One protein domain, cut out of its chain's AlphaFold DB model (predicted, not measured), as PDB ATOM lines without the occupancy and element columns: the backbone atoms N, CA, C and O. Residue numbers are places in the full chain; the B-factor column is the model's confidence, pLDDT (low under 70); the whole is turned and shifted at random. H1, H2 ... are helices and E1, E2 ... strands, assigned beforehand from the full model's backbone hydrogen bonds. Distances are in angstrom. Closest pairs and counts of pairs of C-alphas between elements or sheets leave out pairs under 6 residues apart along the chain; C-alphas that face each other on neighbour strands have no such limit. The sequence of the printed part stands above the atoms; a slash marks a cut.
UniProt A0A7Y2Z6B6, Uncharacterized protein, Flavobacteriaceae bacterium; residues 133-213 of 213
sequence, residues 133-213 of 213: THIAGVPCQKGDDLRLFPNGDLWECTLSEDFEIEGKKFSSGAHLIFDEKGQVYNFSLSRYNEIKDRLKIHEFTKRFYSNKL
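This is residues 133 to 213 of the 213 residues of an uncharacterized protein of Flavobacteriaceae bacterium (UniProt A0A7Y2Z6B6). A small, compact body of strand hairpins has one long helix, H1, leading away from it, and residues 195 to 213 stick out as a free arm that makes the length of the whole. In the body, a curled sheet of four strands forms a wall, and two small hairpins, E1 with E2 and E5 with E6, lie over one of its faces. The printed part has 81 residues, with eight named strands, E1 to E8, followed by one named helix; the class is mixed, helices and strands. The larger sheet has the order E3, E4, E7, E8, and its neighbour strands, like those of the two hairpins, are antiparallel. The whole is loose, with a radius of gyration of the C-alphas of 16.0 A, and elongated, spanning 53 by 27 by 23 A.

E1, residues 133 to 135, begins at C-alpha 133 (383.084, 250.611, 344.957), and E2 is residues 138 to 140. E3 is residues 145 to 148, 10.3 A long, and E4 is residues 154 to 158, 11.3 A. E5 is residues 163 to 165 and E6 residues 168 to 170. E7 is residues 175 to 178, 10.1 A, and E8 is residues 184 to 188, 11.1 A, ending at C-alpha 188 (376.065, 268.501, 349.453). H1, residues 191 to 209, is 26.7 A long and ends at C-alpha 209 (356.034, 268.051, 370.986).

In the sheet, the edge strands are E3 and E8. E3 and E4 form an antiparallel hairpin, with N 147 and O 156 at 3.0 A. E4 and E7 are antiparallel at 170 degrees, with N 178 and O 155 at 2.8 A. The pairing of E4 is staggered: residues 154 to 156 pair with E3 and 156 to 158 with E7. E7 and E8 form a hairpin, with N 177 and O 186 at 2.9 A. E1 and E2 form a hairpin, with N 135 and O 138 at 2.9 A, and so do E5 and E6, with N 163 and O 170 at 2.9 A. The closest C-alphas of E2 and E4, those of Cys 140 and Thr 158, are 5.7 A apart; those of E2 and E5, Pro 139 and Phe 163, are 7.3 A apart. E5 and E8 are only just apart, at 8.2 A. H1 is not on the sheet, but only just, with 4 pairs of C-alphas within 10 A; its closest C-alpha to E7 is Arg 191, 7.2 A from that of His 175. In H1 every O i to N i+4 pair is within hydrogen-bond range.

The two C-alphas farthest apart, those of Gly 167 and Leu 213, are 54.6 A apart. Without the free residues 195 to 213, the body spans 30 by 27 by 20 A. The printed part has no cut, its links between named elements are tight, and it ends at the chain's last residue. Mean pLDDT of the printed part is 84.0, with residues 190 to 213 under 70.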
ATOM      1  N   THR A 133     383.497 251.299 346.189       97.31
ATOM      2  CA  THR A 133     383.084 250.611 344.957       97.31
ATOM      3  C   THR A 133     382.799 251.620 343.858       97.31
ATOM      4  O   THR A 133     382.134 252.622 344.091       97.31
ATOM      5  N   HIS A 134     383.266 251.343 342.641       97.69
ATOM      6  CA  HIS A 134     382.925 252.159 341.479       97.69
ATOM      7  C   HIS A 134     381.617 251.673 340.852       97.69
ATOM      8  O   HIS A 134     381.555 250.547 340.358       97.69
ATOM      9  N   ILE A 135     380.594 252.527 340.817       97.00
ATOM     10  CA  ILE A 135     379.313 252.233 340.160       97.00
ATOM     11  C   ILE A 135     379.156 253.171 338.975       97.00
ATOM     12  O   ILE A 135     379.156 254.386 339.138       97.00
ATOM     13  N   ALA A 136     379.079 252.604 337.767       95.81
ATOM     14  CA  ALA A 136     379.073 253.372 336.517       95.81
ATOM     15  C   ALA A 136     380.231 254.397 336.421       95.81
ATOM     16  O   ALA A 136     380.094 255.458 335.822       95.81
ATOM     17  N   GLY A 137     381.383 254.079 337.026       97.50
ATOM     18  CA  GLY A 137     382.560 254.952 337.074       97.50
ATOM     19  C   GLY A 137     382.569 255.989 338.204       97.50
ATOM     20  O   GLY A 137     383.574 256.673 338.357       97.50
ATOM     21  N   VAL A 138     381.508 256.090 339.012       98.31
ATOM     22  CA  VAL A 138     381.450 256.974 340.187       98.31
ATOM     23  C   VAL A 138     382.034 256.247 341.407       98.31
ATOM     24  O   VAL A 138     381.556 255.154 341.723       98.31
ATOM     25  N   PRO A 139     383.039 256.805 342.107       98.31
ATOM     26  CA  PRO A 139     383.665 256.152 343.252       98.31
ATOM     27  C   PRO A 139     382.819 256.333 344.522       98.31
ATOM     28  O   PRO A 139     382.848 257.386 345.158       98.31
ATOM     29  N   CYS A 140     382.045 255.316 344.896       97.81
ATOM     30  CA  CYS A 140     381.140 255.339 346.044       97.81
ATOM     31  C   CYS A 140     381.826 254.850 347.330       97.81
ATOM     32  O   CYS A 140     382.494 253.815 347.346       97.81
ATOM     33  N   GLN A 141     381.600 255.568 348.429       96.56
ATOM     34  CA  GLN A 141     382.176 255.311 349.746       96.56
ATOM     35  C   GLN A 141     381.502 254.144 350.479       96.56
ATOM     36  O   GLN A 141     380.278 254.041 350.549       96.56
ATOM     37  N   LYS A 142     382.315 253.296 351.113       95.00
ATOM     38  CA  LYS A 142     381.864 252.227 352.008       95.00
ATOM     39  C   LYS A 142     381.171 252.744 353.260       95.00
ATOM     40  O   LYS A 142     381.537 253.778 353.819       95.00
ATOM     41  N   GLY A 143     380.238 251.947 353.770       90.75
ATOM     42  CA  GLY A 143     379.488 252.223 354.995       90.75
ATOM     43  C   GLY A 143     378.479 253.367 354.878       90.75
ATOM     44  O   GLY A 143     377.696 253.565 355.806       90.75
ATOM     45  N   ASP A 144     378.477 254.082 353.754       90.94
ATOM     46  CA  ASP A 144     377.473 255.075 353.418       90.94
ATOM     47  C   ASP A 144     376.330 254.432 352.635       90.94
ATOM     48  O   ASP A 144     376.492 253.401 351.976       90.94
ATOM     49  N   ASP A 145     375.159 255.048 352.770       91.75
ATOM     50  CA  ASP A 145     373.952 254.632 352.078       91.75
ATOM     51  C   ASP A 145     374.060 254.989 350.599       91.75
ATOM     52  O   ASP A 145     374.470 256.091 350.222       91.75
ATOM     53  N   LEU A 146     373.672 254.032 349.772       94.88
ATOM     54  CA  LEU A 146     373.673 254.123 348.329       94.88
ATOM     55  C   LEU A 146     372.275 253.818 347.828       94.88
ATOM     56  O   LEU A 146     371.677 252.823 348.250       94.88
ATOM     57  N   ARG A 147     371.762 254.659 346.925       97.44
ATOM     58  CA  ARG A 147     370.485 254.395 346.257       97.44
ATOM     59  C   ARG A 147     370.646 254.215 344.769       97.44
ATOM     60  O   ARG A 147     371.432 254.908 344.128       97.44
ATOM     61  N   LEU A 148     369.844 253.308 344.238       98.25
ATOM     62  CA  LEU A 148     369.698 253.044 342.818       98.25
ATOM     63  C   LEU A 148     368.292 253.429 342.373       98.25
ATOM     64  O   LEU A 148     367.345 253.334 343.151       98.25
ATOM     65  N   PHE A 149     368.156 253.819 341.114       98.31
ATOM     66  CA  PHE A 149     366.874 253.919 340.434       98.31
ATOM     67  C   PHE A 149     366.283 252.524 340.160       98.31
ATOM     68  O   PHE A 149     367.007 251.524 340.156       98.31
ATOM     69  N   PRO A 150     364.978 252.413 339.833       97.62
ATOM     70  CA  PRO A 150     364.355 251.129 339.499       97.62
ATOM     71  C   PRO A 150     364.975 250.390 338.303       97.62
ATOM     72  O   PRO A 150     364.731 249.194 338.141       97.62
ATOM     73  N   ASN A 151     365.734 251.080 337.446       96.94
ATOM     74  CA  ASN A 151     366.465 250.488 336.323       96.94
ATOM     75  C   ASN A 151     367.869 249.969 336.714       96.94
ATOM     76  O   ASN A 151     368.487 249.281 335.905       96.94
ATOM     77  N   GLY A 152     368.329 250.232 337.942       97.25
ATOM     78  CA  GLY A 152     369.646 249.854 338.458       97.25
ATOM     79  C   GLY A 152     370.717 250.942 338.342       97.25
ATOM     80  O   GLY A 152     371.824 250.733 338.836       97.25
ATOM     81  N   ASP A 153     370.410 252.089 337.732       97.75
ATOM     82  CA  ASP A 153     371.359 253.198 337.632       97.75
ATOM     83  C   ASP A 153     371.549 253.885 338.988       97.75
ATOM     84  O   ASP A 153     370.663 253.877 339.844       97.75
ATOM     85  N   LEU A 154     372.717 254.496 339.185       97.88
ATOM     86  CA  LEU A 154     373.050 255.187 340.426       97.88
ATOM     87  C   LEU A 154     372.154 256.417 340.623       97.88
ATOM     88  O   LEU A 154     372.122 257.301 339.771       97.88
ATOM     89  N   TRP A 155     371.474 256.488 341.768       98.00
ATOM     90  CA  TRP A 155     370.660 257.639 342.158       98.00
ATOM     91  C   TRP A 155     371.391 258.534 343.159       98.00
ATOM     92  O   TRP A 155     371.495 259.736 342.931       98.00
ATOM     93  N   GLU A 156     371.937 257.984 344.243       96.94
ATOM     94  CA  GLU A 156     372.706 258.774 345.212       96.94
ATOM     95  C   GLU A 156     373.860 257.975 345.825       96.94
ATOM     96  O   GLU A 156     373.739 256.769 346.061       96.94
ATOM     97  N   CYS A 157     374.972 258.655 346.110       97.00
ATOM     98  CA  CYS A 157     376.082 258.108 346.891       97.00
ATOM     99  C   CYS A 157     376.944 259.213 347.513       97.00
ATOM    100  O   CYS A 157     377.014 260.334 347.005       97.00
ATOM    101  N   THR A 158     377.700 258.864 348.551       96.00
ATOM    102  CA  THR A 158     378.845 259.664 349.006       96.00
ATOM    103  C   THR A 158     380.111 259.231 348.269       96.00
ATOM    104  O   THR A 158     380.336 258.036 348.096       96.00
ATOM    105  N   LEU A 159     380.940 260.182 347.839       97.44
ATOM    106  CA  LEU A 159     382.180 259.894 347.115       97.44
ATOM    107  C   LEU A 159     383.297 259.370 348.030       97.44
ATOM    108  O   LEU A 159     383.574 259.978 349.062       97.44
ATOM    109  N   SER A 160     384.000 258.309 347.627       97.75
ATOM    110  CA  SER A 160     385.193 257.818 348.341       97.75
ATOM    111  C   SER A 160     386.459 258.616 348.014       97.75
ATOM    112  O   SER A 160     387.358 258.722 348.847       97.75
ATOM    113  N   GLU A 161     386.533 259.231 346.836       98.00
ATOM    114  CA  GLU A 161     387.672 260.028 346.367       98.00
ATOM    115  C   GLU A 161     387.212 261.250 345.561       98.00
ATOM    116  O   GLU A 161     386.020 261.423 345.302       98.00
ATOM    117  N   ASP A 162     388.150 262.129 345.207       97.62
ATOM    118  CA  ASP A 162     387.853 263.267 344.340       97.62
ATOM    119  C   ASP A 162     387.390 262.768 342.963       97.62
ATOM    120  O   ASP A 162     388.022 261.907 342.354       97.62
ATOM    121  N   PHE A 163     386.297 263.334 342.453       98.00
ATOM    122  CA  PHE A 163     385.637 262.877 341.232       98.00
ATOM    123  C   PHE A 163     385.338 264.048 340.297       98.00
ATOM    124  O   PHE A 163     384.894 265.111 340.736       98.00
ATOM    125  N   GLU A 164     385.563 263.861 338.996       97.56
ATOM    126  CA  GLU A 164     385.242 264.851 337.969       97.56
ATOM    127  C   GLU A 164     384.212 264.290 336.988       97.56
ATOM    128  O   GLU A 164     384.431 263.250 336.370       97.56
ATOM    129  N   ILE A 165     383.101 265.006 336.814       96.56
ATOM    130  CA  ILE A 165     382.045 264.670 335.855       96.56
ATOM    131  C   ILE A 165     381.570 265.949 335.167       96.56
ATOM    132  O   ILE A 165     381.366 266.978 335.811       96.56
ATOM    133  N   GLU A 166     381.465 265.911 333.835       94.69
ATOM    134  CA  GLU A 166     381.077 267.068 333.006       94.69
ATOM    135  C   GLU A 166     381.933 268.333 333.260       94.69
ATOM    136  O   GLU A 166     381.440 269.461 333.232       94.69
ATOM    137  N   GLY A 167     383.229 268.155 333.546       96.62
ATOM    138  CA  GLY A 167     384.165 269.250 333.843       96.62
ATOM    139  C   GLY A 167     383.987 269.893 335.226       96.62
ATOM    140  O   GLY A 167     384.645 270.891 335.532       96.62
ATOM    141  N   LYS A 168     383.101 269.354 336.073       96.75
ATOM    142  CA  LYS A 168     382.917 269.775 337.467       96.75
ATOM    143  C   LYS A 168     383.644 268.813 338.394       96.75
ATOM    144  O   LYS A 168     383.472 267.604 338.285       96.75
ATOM    145  N   LYS A 169     384.411 269.364 339.335       96.44
ATOM    146  CA  LYS A 169     385.147 268.600 340.349       96.44
ATOM    147  C   LYS A 169     384.383 268.570 341.664       96.44
ATOM    148  O   LYS A 169     383.951 269.614 342.154       96.44
ATOM    149  N   PHE A 170     384.289 267.387 342.245       96.00
ATOM    150  CA  PHE A 170     383.695 267.114 343.544       96.00
ATOM    151  C   PHE A 170     384.758 266.475 344.432       96.00
ATOM    152  O   PHE A 170     385.513 265.621 343.976       96.00
ATOM    153  N   SER A 171     384.844 266.909 345.686       95.62
ATOM    154  CA  SER A 171     385.804 266.338 346.631       95.62
ATOM    155  C   SER A 171     385.286 265.040 347.244       95.62
ATOM    156  O   SER A 171     384.072 264.863 347.389       95.62
ATOM    157  N   SER A 172     386.207 264.183 347.687       95.88
ATOM    158  CA  SER A 172     385.903 263.039 348.557       95.88
ATOM    159  C   SER A 172     384.980 263.442 349.721       95.88
ATOM    160  O   SER A 172     385.115 264.523 350.306       95.88
ATOM    161  N   GLY A 173     384.013 262.583 350.045       94.19
ATOM    162  CA  GLY A 173     383.001 262.816 351.074       94.19
ATOM    163  C   GLY A 173     381.844 263.735 350.657       94.19
ATOM    164  O   GLY A 173     380.969 264.018 351.483       94.19
ATOM    165  N   ALA A 174     381.818 264.233 349.415       94.88
ATOM    166  CA  ALA A 174     380.641 264.907 348.873       94.88
ATOM    167  C   ALA A 174     379.522 263.890 348.611       94.88
ATOM    168  O   ALA A 174     379.770 262.813 348.070       94.88
ATOM    169  N   HIS A 175     378.292 264.246 348.977       95.31
ATOM    170  CA  HIS A 175     377.108 263.449 348.666       95.31
ATOM    171  C   HIS A 175     376.516 263.941 347.349       95.31
ATOM    172  O   HIS A 175     376.169 265.121 347.241       95.31
ATOM    173  N   LEU A 176     376.438 263.066 346.349       96.50
ATOM    174  CA  LEU A 176     375.921 263.378 345.021       96.50
ATOM    175  C   LEU A 176     374.557 262.726 344.812       96.50
ATOM    176  O   LEU A 176     374.363 261.570 345.180       96.50
ATOM    177  N   ILE A 177     373.652 263.467 344.172       96.94
ATOM    178  CA  ILE A 177     372.351 262.987 343.709       96.94
ATOM    179  C   ILE A 177     372.298 263.168 342.194       96.94
ATOM    180  O   ILE A 177     372.473 264.279 341.679       96.94
ATOM    181  N   PHE A 178     372.034 262.074 341.498       97.56
ATOM    182  CA  PHE A 178     371.944 261.991 340.051       97.56
ATOM    183  C   PHE A 178     370.480 261.999 339.593       97.56
ATOM    184  O   PHE A 178     369.573 261.671 340.361       97.56
ATOM    185  N   ASP A 179     370.237 262.395 338.348       97.38
ATOM    186  CA  ASP A 179     368.976 262.140 337.649       97.38
ATOM    187  C   ASP A 179     369.022 260.809 336.869       97.38
ATOM    188  O   ASP A 179     370.060 260.154 336.785       97.38
ATOM    189  N   GLU A 180     367.902 260.406 336.257       96.31
ATOM    190  CA  GLU A 180     367.811 259.161 335.468       96.31
ATOM    191  C   GLU A 180     368.707 259.144 334.211       96.31
ATOM    192  O   GLU A 180     368.808 258.124 333.536       96.31
ATOM    193  N   LYS A 181     369.342 260.267 333.850       96.69
ATOM    194  CA  LYS A 181     370.307 260.350 332.742       96.69
ATOM    195  C   LYS A 181     371.755 260.264 333.232       96.69
ATOM    196  O   LYS A 181     372.666 260.375 332.412       96.69
ATOM    197  N   GLY A 182     371.968 260.100 334.538       95.69
ATOM    198  CA  GLY A 182     373.284 260.077 335.169       95.69
ATOM    199  C   GLY A 182     373.910 261.461 335.355       95.69
ATOM    200  O   GLY A 182     375.112 261.547 335.608       95.69
ATOM    201  N   GLN A 183     373.142 262.550 335.231       96.44
ATOM    202  CA  GLN A 183     373.640 263.909 335.460       96.44
ATOM    203  C   GLN A 183     373.508 264.280 336.935       96.44
ATOM    204  O   GLN A 183     372.508 263.963 337.574       96.44
ATOM    205  N   VAL A 184     374.491 264.999 337.484       96.12
ATOM    206  CA  VAL A 184     374.421 265.484 338.873       96.12
ATOM    207  C   VAL A 184     373.355 266.579 338.977       96.12
ATOM    208  O   VAL A 184     373.560 267.707 338.523       96.12
ATOM    209  N   TYR A 185     372.227 266.249 339.607       92.56
ATOM    210  CA  TYR A 185     371.108 267.163 339.850       92.56
ATOM    211  C   TYR A 185     371.302 267.981 341.133       92.56
ATOM    212  O   TYR A 185     370.927 269.154 341.190       92.56
ATOM    213  N   ASN A 186     371.898 267.381 342.169       91.56
ATOM    214  CA  ASN A 186     372.149 268.039 343.450       91.56
ATOM    215  C   ASN A 186     373.403 267.466 344.124       91.56
ATOM    216  O   ASN A 186     373.800 266.333 343.860       91.56
ATOM    217  N   PHE A 187     374.031 268.247 345.001       89.94
ATOM    218  CA  PHE A 187     375.147 267.781 345.816       89.94
ATOM    219  C   PHE A 187     375.212 268.524 347.149       89.94
ATOM    220  O   PHE A 187     374.823 269.689 347.252       89.94
ATOM    221  N   SER A 188     375.754 267.867 348.172       87.62
ATOM    222  CA  SER A 188     376.065 268.501 349.453       87.62
ATOM    223  C   SER A 188     377.531 268.277 349.825       87.62
ATOM    224  O   SER A 188     378.099 267.195 349.655       87.62
ATOM    225  N   LEU A 189     378.175 269.340 350.312       79.25
ATOM    226  CA  LEU A 189     379.544 269.276 350.811       79.25
ATOM    227  C   LEU A 189     379.501 268.890 352.292       79.25
ATOM    228  O   LEU A 189     379.092 269.679 353.152       79.25
ATOM    229  N   SER A 190     379.973 267.675 352.572       65.06
ATOM    230  CA  SER A 190     380.041 267.002 353.871       65.06
ATOM    231  C   SER A 190     378.706 266.533 354.468       65.06
ATOM    232  O   SER A 190     377.792 267.315 354.744       65.06
ATOM    233  N   ARG A 191     378.688 265.252 354.855       60.38
ATOM    234  CA  ARG A 191     377.676 264.644 355.735       60.38
ATOM    235  C   ARG A 191     377.534 265.385 357.075       60.38
ATOM    236  O   ARG A 191     376.478 265.341 357.696       60.38
ATOM    237  N   TYR A 192     378.566 266.114 357.515       62.59
ATOM    238  CA  TYR A 192     378.520 266.958 358.715       62.59
ATOM    239  C   TYR A 192     377.466 268.069 358.613       62.59
ATOM    240  O   TYR A 192     376.728 268.293 359.572       62.59
ATOM    241  N   ASN A 193     377.353 268.739 357.464       57.88
ATOM    242  CA  ASN A 193     376.349 269.790 357.279       57.88
ATOM    243  C   ASN A 193     374.931 269.206 357.207       57.88
ATOM    244  O   ASN A 193     374.015 269.762 357.806       57.88
ATOM    245  N   GLU A 194     374.768 268.031 356.600       60.75
ATOM    246  CA  GLU A 194     373.481 267.331 356.553       60.75
ATOM    247  C   GLU A 194     373.052 266.786 357.927       60.75
ATOM    248  O   GLU A 194     371.901 266.951 358.327       60.75
ATOM    249  N   ILE A 195     373.973 266.202 358.706       65.38
ATOM    250  CA  ILE A 195     373.718 265.795 360.098       65.38
ATOM    251  C   ILE A 195     373.369 267.023 360.939       65.38
ATOM    252  O   ILE A 195     372.428 266.974 361.726       65.38
ATOM    253  N   LYS A 196     374.072 268.143 360.760       56.97
ATOM    254  CA  LYS A 196     373.769 269.403 361.447       56.97
ATOM    255  C   LYS A 196     372.375 269.923 361.087       56.97
ATOM    256  O   LYS A 196     371.673 270.404 361.972       56.97
ATOM    257  N   ASP A 197     371.939 269.792 359.839       61.00
ATOM    258  CA  ASP A 197     370.606 270.225 359.411       61.00
ATOM    259  C   ASP A 197     369.496 269.245 359.832       61.00
ATOM    260  O   ASP A 197     368.446 269.679 360.311       61.00
ATOM    261  N   ARG A 198     369.746 267.931 359.811       63.69
ATOM    262  CA  ARG A 198     368.844 266.912 360.381       63.69
ATOM    263  C   ARG A 198     368.713 267.024 361.901       63.69
ATOM    264  O   ARG A 198     367.610 266.885 362.428       63.69
ATOM    265  N   LEU A 199     369.798 267.324 362.616       64.62
ATOM    266  CA  LEU A 199     369.767 267.571 364.060       64.62
ATOM    267  C   LEU A 199     368.972 268.837 364.399       64.62
ATOM    268  O   LEU A 199     368.184 268.804 365.341       64.62
ATOM    269  N   LYS A 200     369.065 269.909 363.596       62.69
ATOM    270  CA  LYS A 200     368.185 271.084 363.749       62.69
ATOM    271  C   LYS A 200     366.707 270.721 363.577       62.69
ATOM    272  O   LYS A 200     365.873 271.215 364.333       62.69
ATOM    273  N   ILE A 201     366.369 269.840 362.633       56.31
ATOM    274  CA  ILE A 201     364.992 269.344 362.442       56.31
ATOM    275  C   ILE A 201     364.540 268.489 363.643       56.31
ATOM    276  O   ILE A 201     363.390 268.589 364.082       56.31
ATOM    277  N   HIS A 202     365.435 267.688 364.225       51.81
ATOM    278  CA  HIS A 202     365.137 266.877 365.409       51.81
ATOM    279  C   HIS A 202     364.947 267.725 366.686       51.81
ATOM    280  O   HIS A 202     364.036 267.476 367.476       51.81
ATOM    281  N   GLU A 203     365.748 268.775 366.881       60.19
ATOM    282  CA  GLU A 203     365.543 269.743 367.969       60.19
ATOM    283  C   GLU A 203     364.254 270.558 367.776       60.19
ATOM    284  O   GLU A 203     363.514 270.788 368.736       60.19
ATOM    285  N   PHE A 204     363.934 270.933 366.533       52.09
ATOM    286  CA  PHE A 204     362.691 271.626 366.194       52.09
ATOM    287  C   PHE A 204     361.453 270.769 366.493       52.09
ATOM    288  O   PHE A 204     360.506 271.241 367.122       52.09
ATOM    289  N   THR A 205     361.475 269.486 366.122       49.16
ATOM    290  CA  THR A 205     360.379 268.546 366.413       49.16
ATOM    291  C   THR A 205     360.247 268.269 367.910       49.16
ATOM    292  O   THR A 205     359.134 268.352 368.431       49.16
ATOM    293  N   LYS A 206     361.346 268.071 368.655       57.06
ATOM    294  CA  LYS A 206     361.294 267.970 370.129       57.06
ATOM    295  C   LYS A 206     360.627 269.184 370.774       57.06
ATOM    296  O   LYS A 206     359.795 269.001 371.661       57.06
ATOM    297  N   ARG A 207     360.936 270.404 370.322       54.06
ATOM    298  CA  ARG A 207     360.343 271.654 370.837       54.06
ATOM    299  C   ARG A 207     358.857 271.799 370.486       54.06
ATOM    300  O   ARG A 207     358.108 272.409 371.244       54.06
ATOM    301  N   PHE A 208     358.416 271.220 369.373       47.31
ATOM    302  CA  PHE A 208     357.006 271.204 368.977       47.31
ATOM    303  C   PHE A 208     356.170 270.225 369.820       47.31
ATOM    304  O   PHE A 208     355.036 270.536 370.177       47.31
ATOM    305  N   TYR A 209     356.734 269.069 370.187       45.88
ATOM    306  CA  TYR A 209     356.034 268.051 370.986       45.88
ATOM    307  C   TYR A 209     356.090 268.284 372.503       45.88
ATOM    308  O   TYR A 209     355.238 267.772 373.219       45.88
ATOM    309  N   SER A 210     357.032 269.086 373.002       57.00
ATOM    310  CA  SER A 210     357.142 269.413 374.437       57.00
ATOM    311  C   SER A 210     356.305 270.620 374.887       57.00
ATOM    312  O   SER A 210     356.202 270.856 376.082       57.00
ATOM    313  N   ASN A 211     355.654 271.342 373.964       47.69
ATOM    314  CA  ASN A 211     354.741 272.461 374.264       47.69
ATOM    315  C   ASN A 211     353.244 272.091 374.138       47.69
ATOM    316  O   ASN A 211     352.391 272.972 374.052       47.69
ATOM    317  N   LYS A 212     352.921 270.793 374.059       47.84
ATOM    318  CA  LYS A 212     351.544 270.272 373.932       47.84
ATOM    319  C   LYS A 212     351.073 269.446 375.142       47.84
ATOM    320  O   LYS A 212     350.036 268.794 375.054       47.84
ATOM    321  N   LEU A 213     351.816 269.493 376.245       41.09
ATOM    322  CA  LEU A 213     351.444 268.983 377.569       41.09
ATOM    323  C   LEU A 213     351.449 270.154 378.550       41.09
ATOM    324  O   LEU A 213     350.587 270.148 379.452       41.09
TER     325      LEU A 213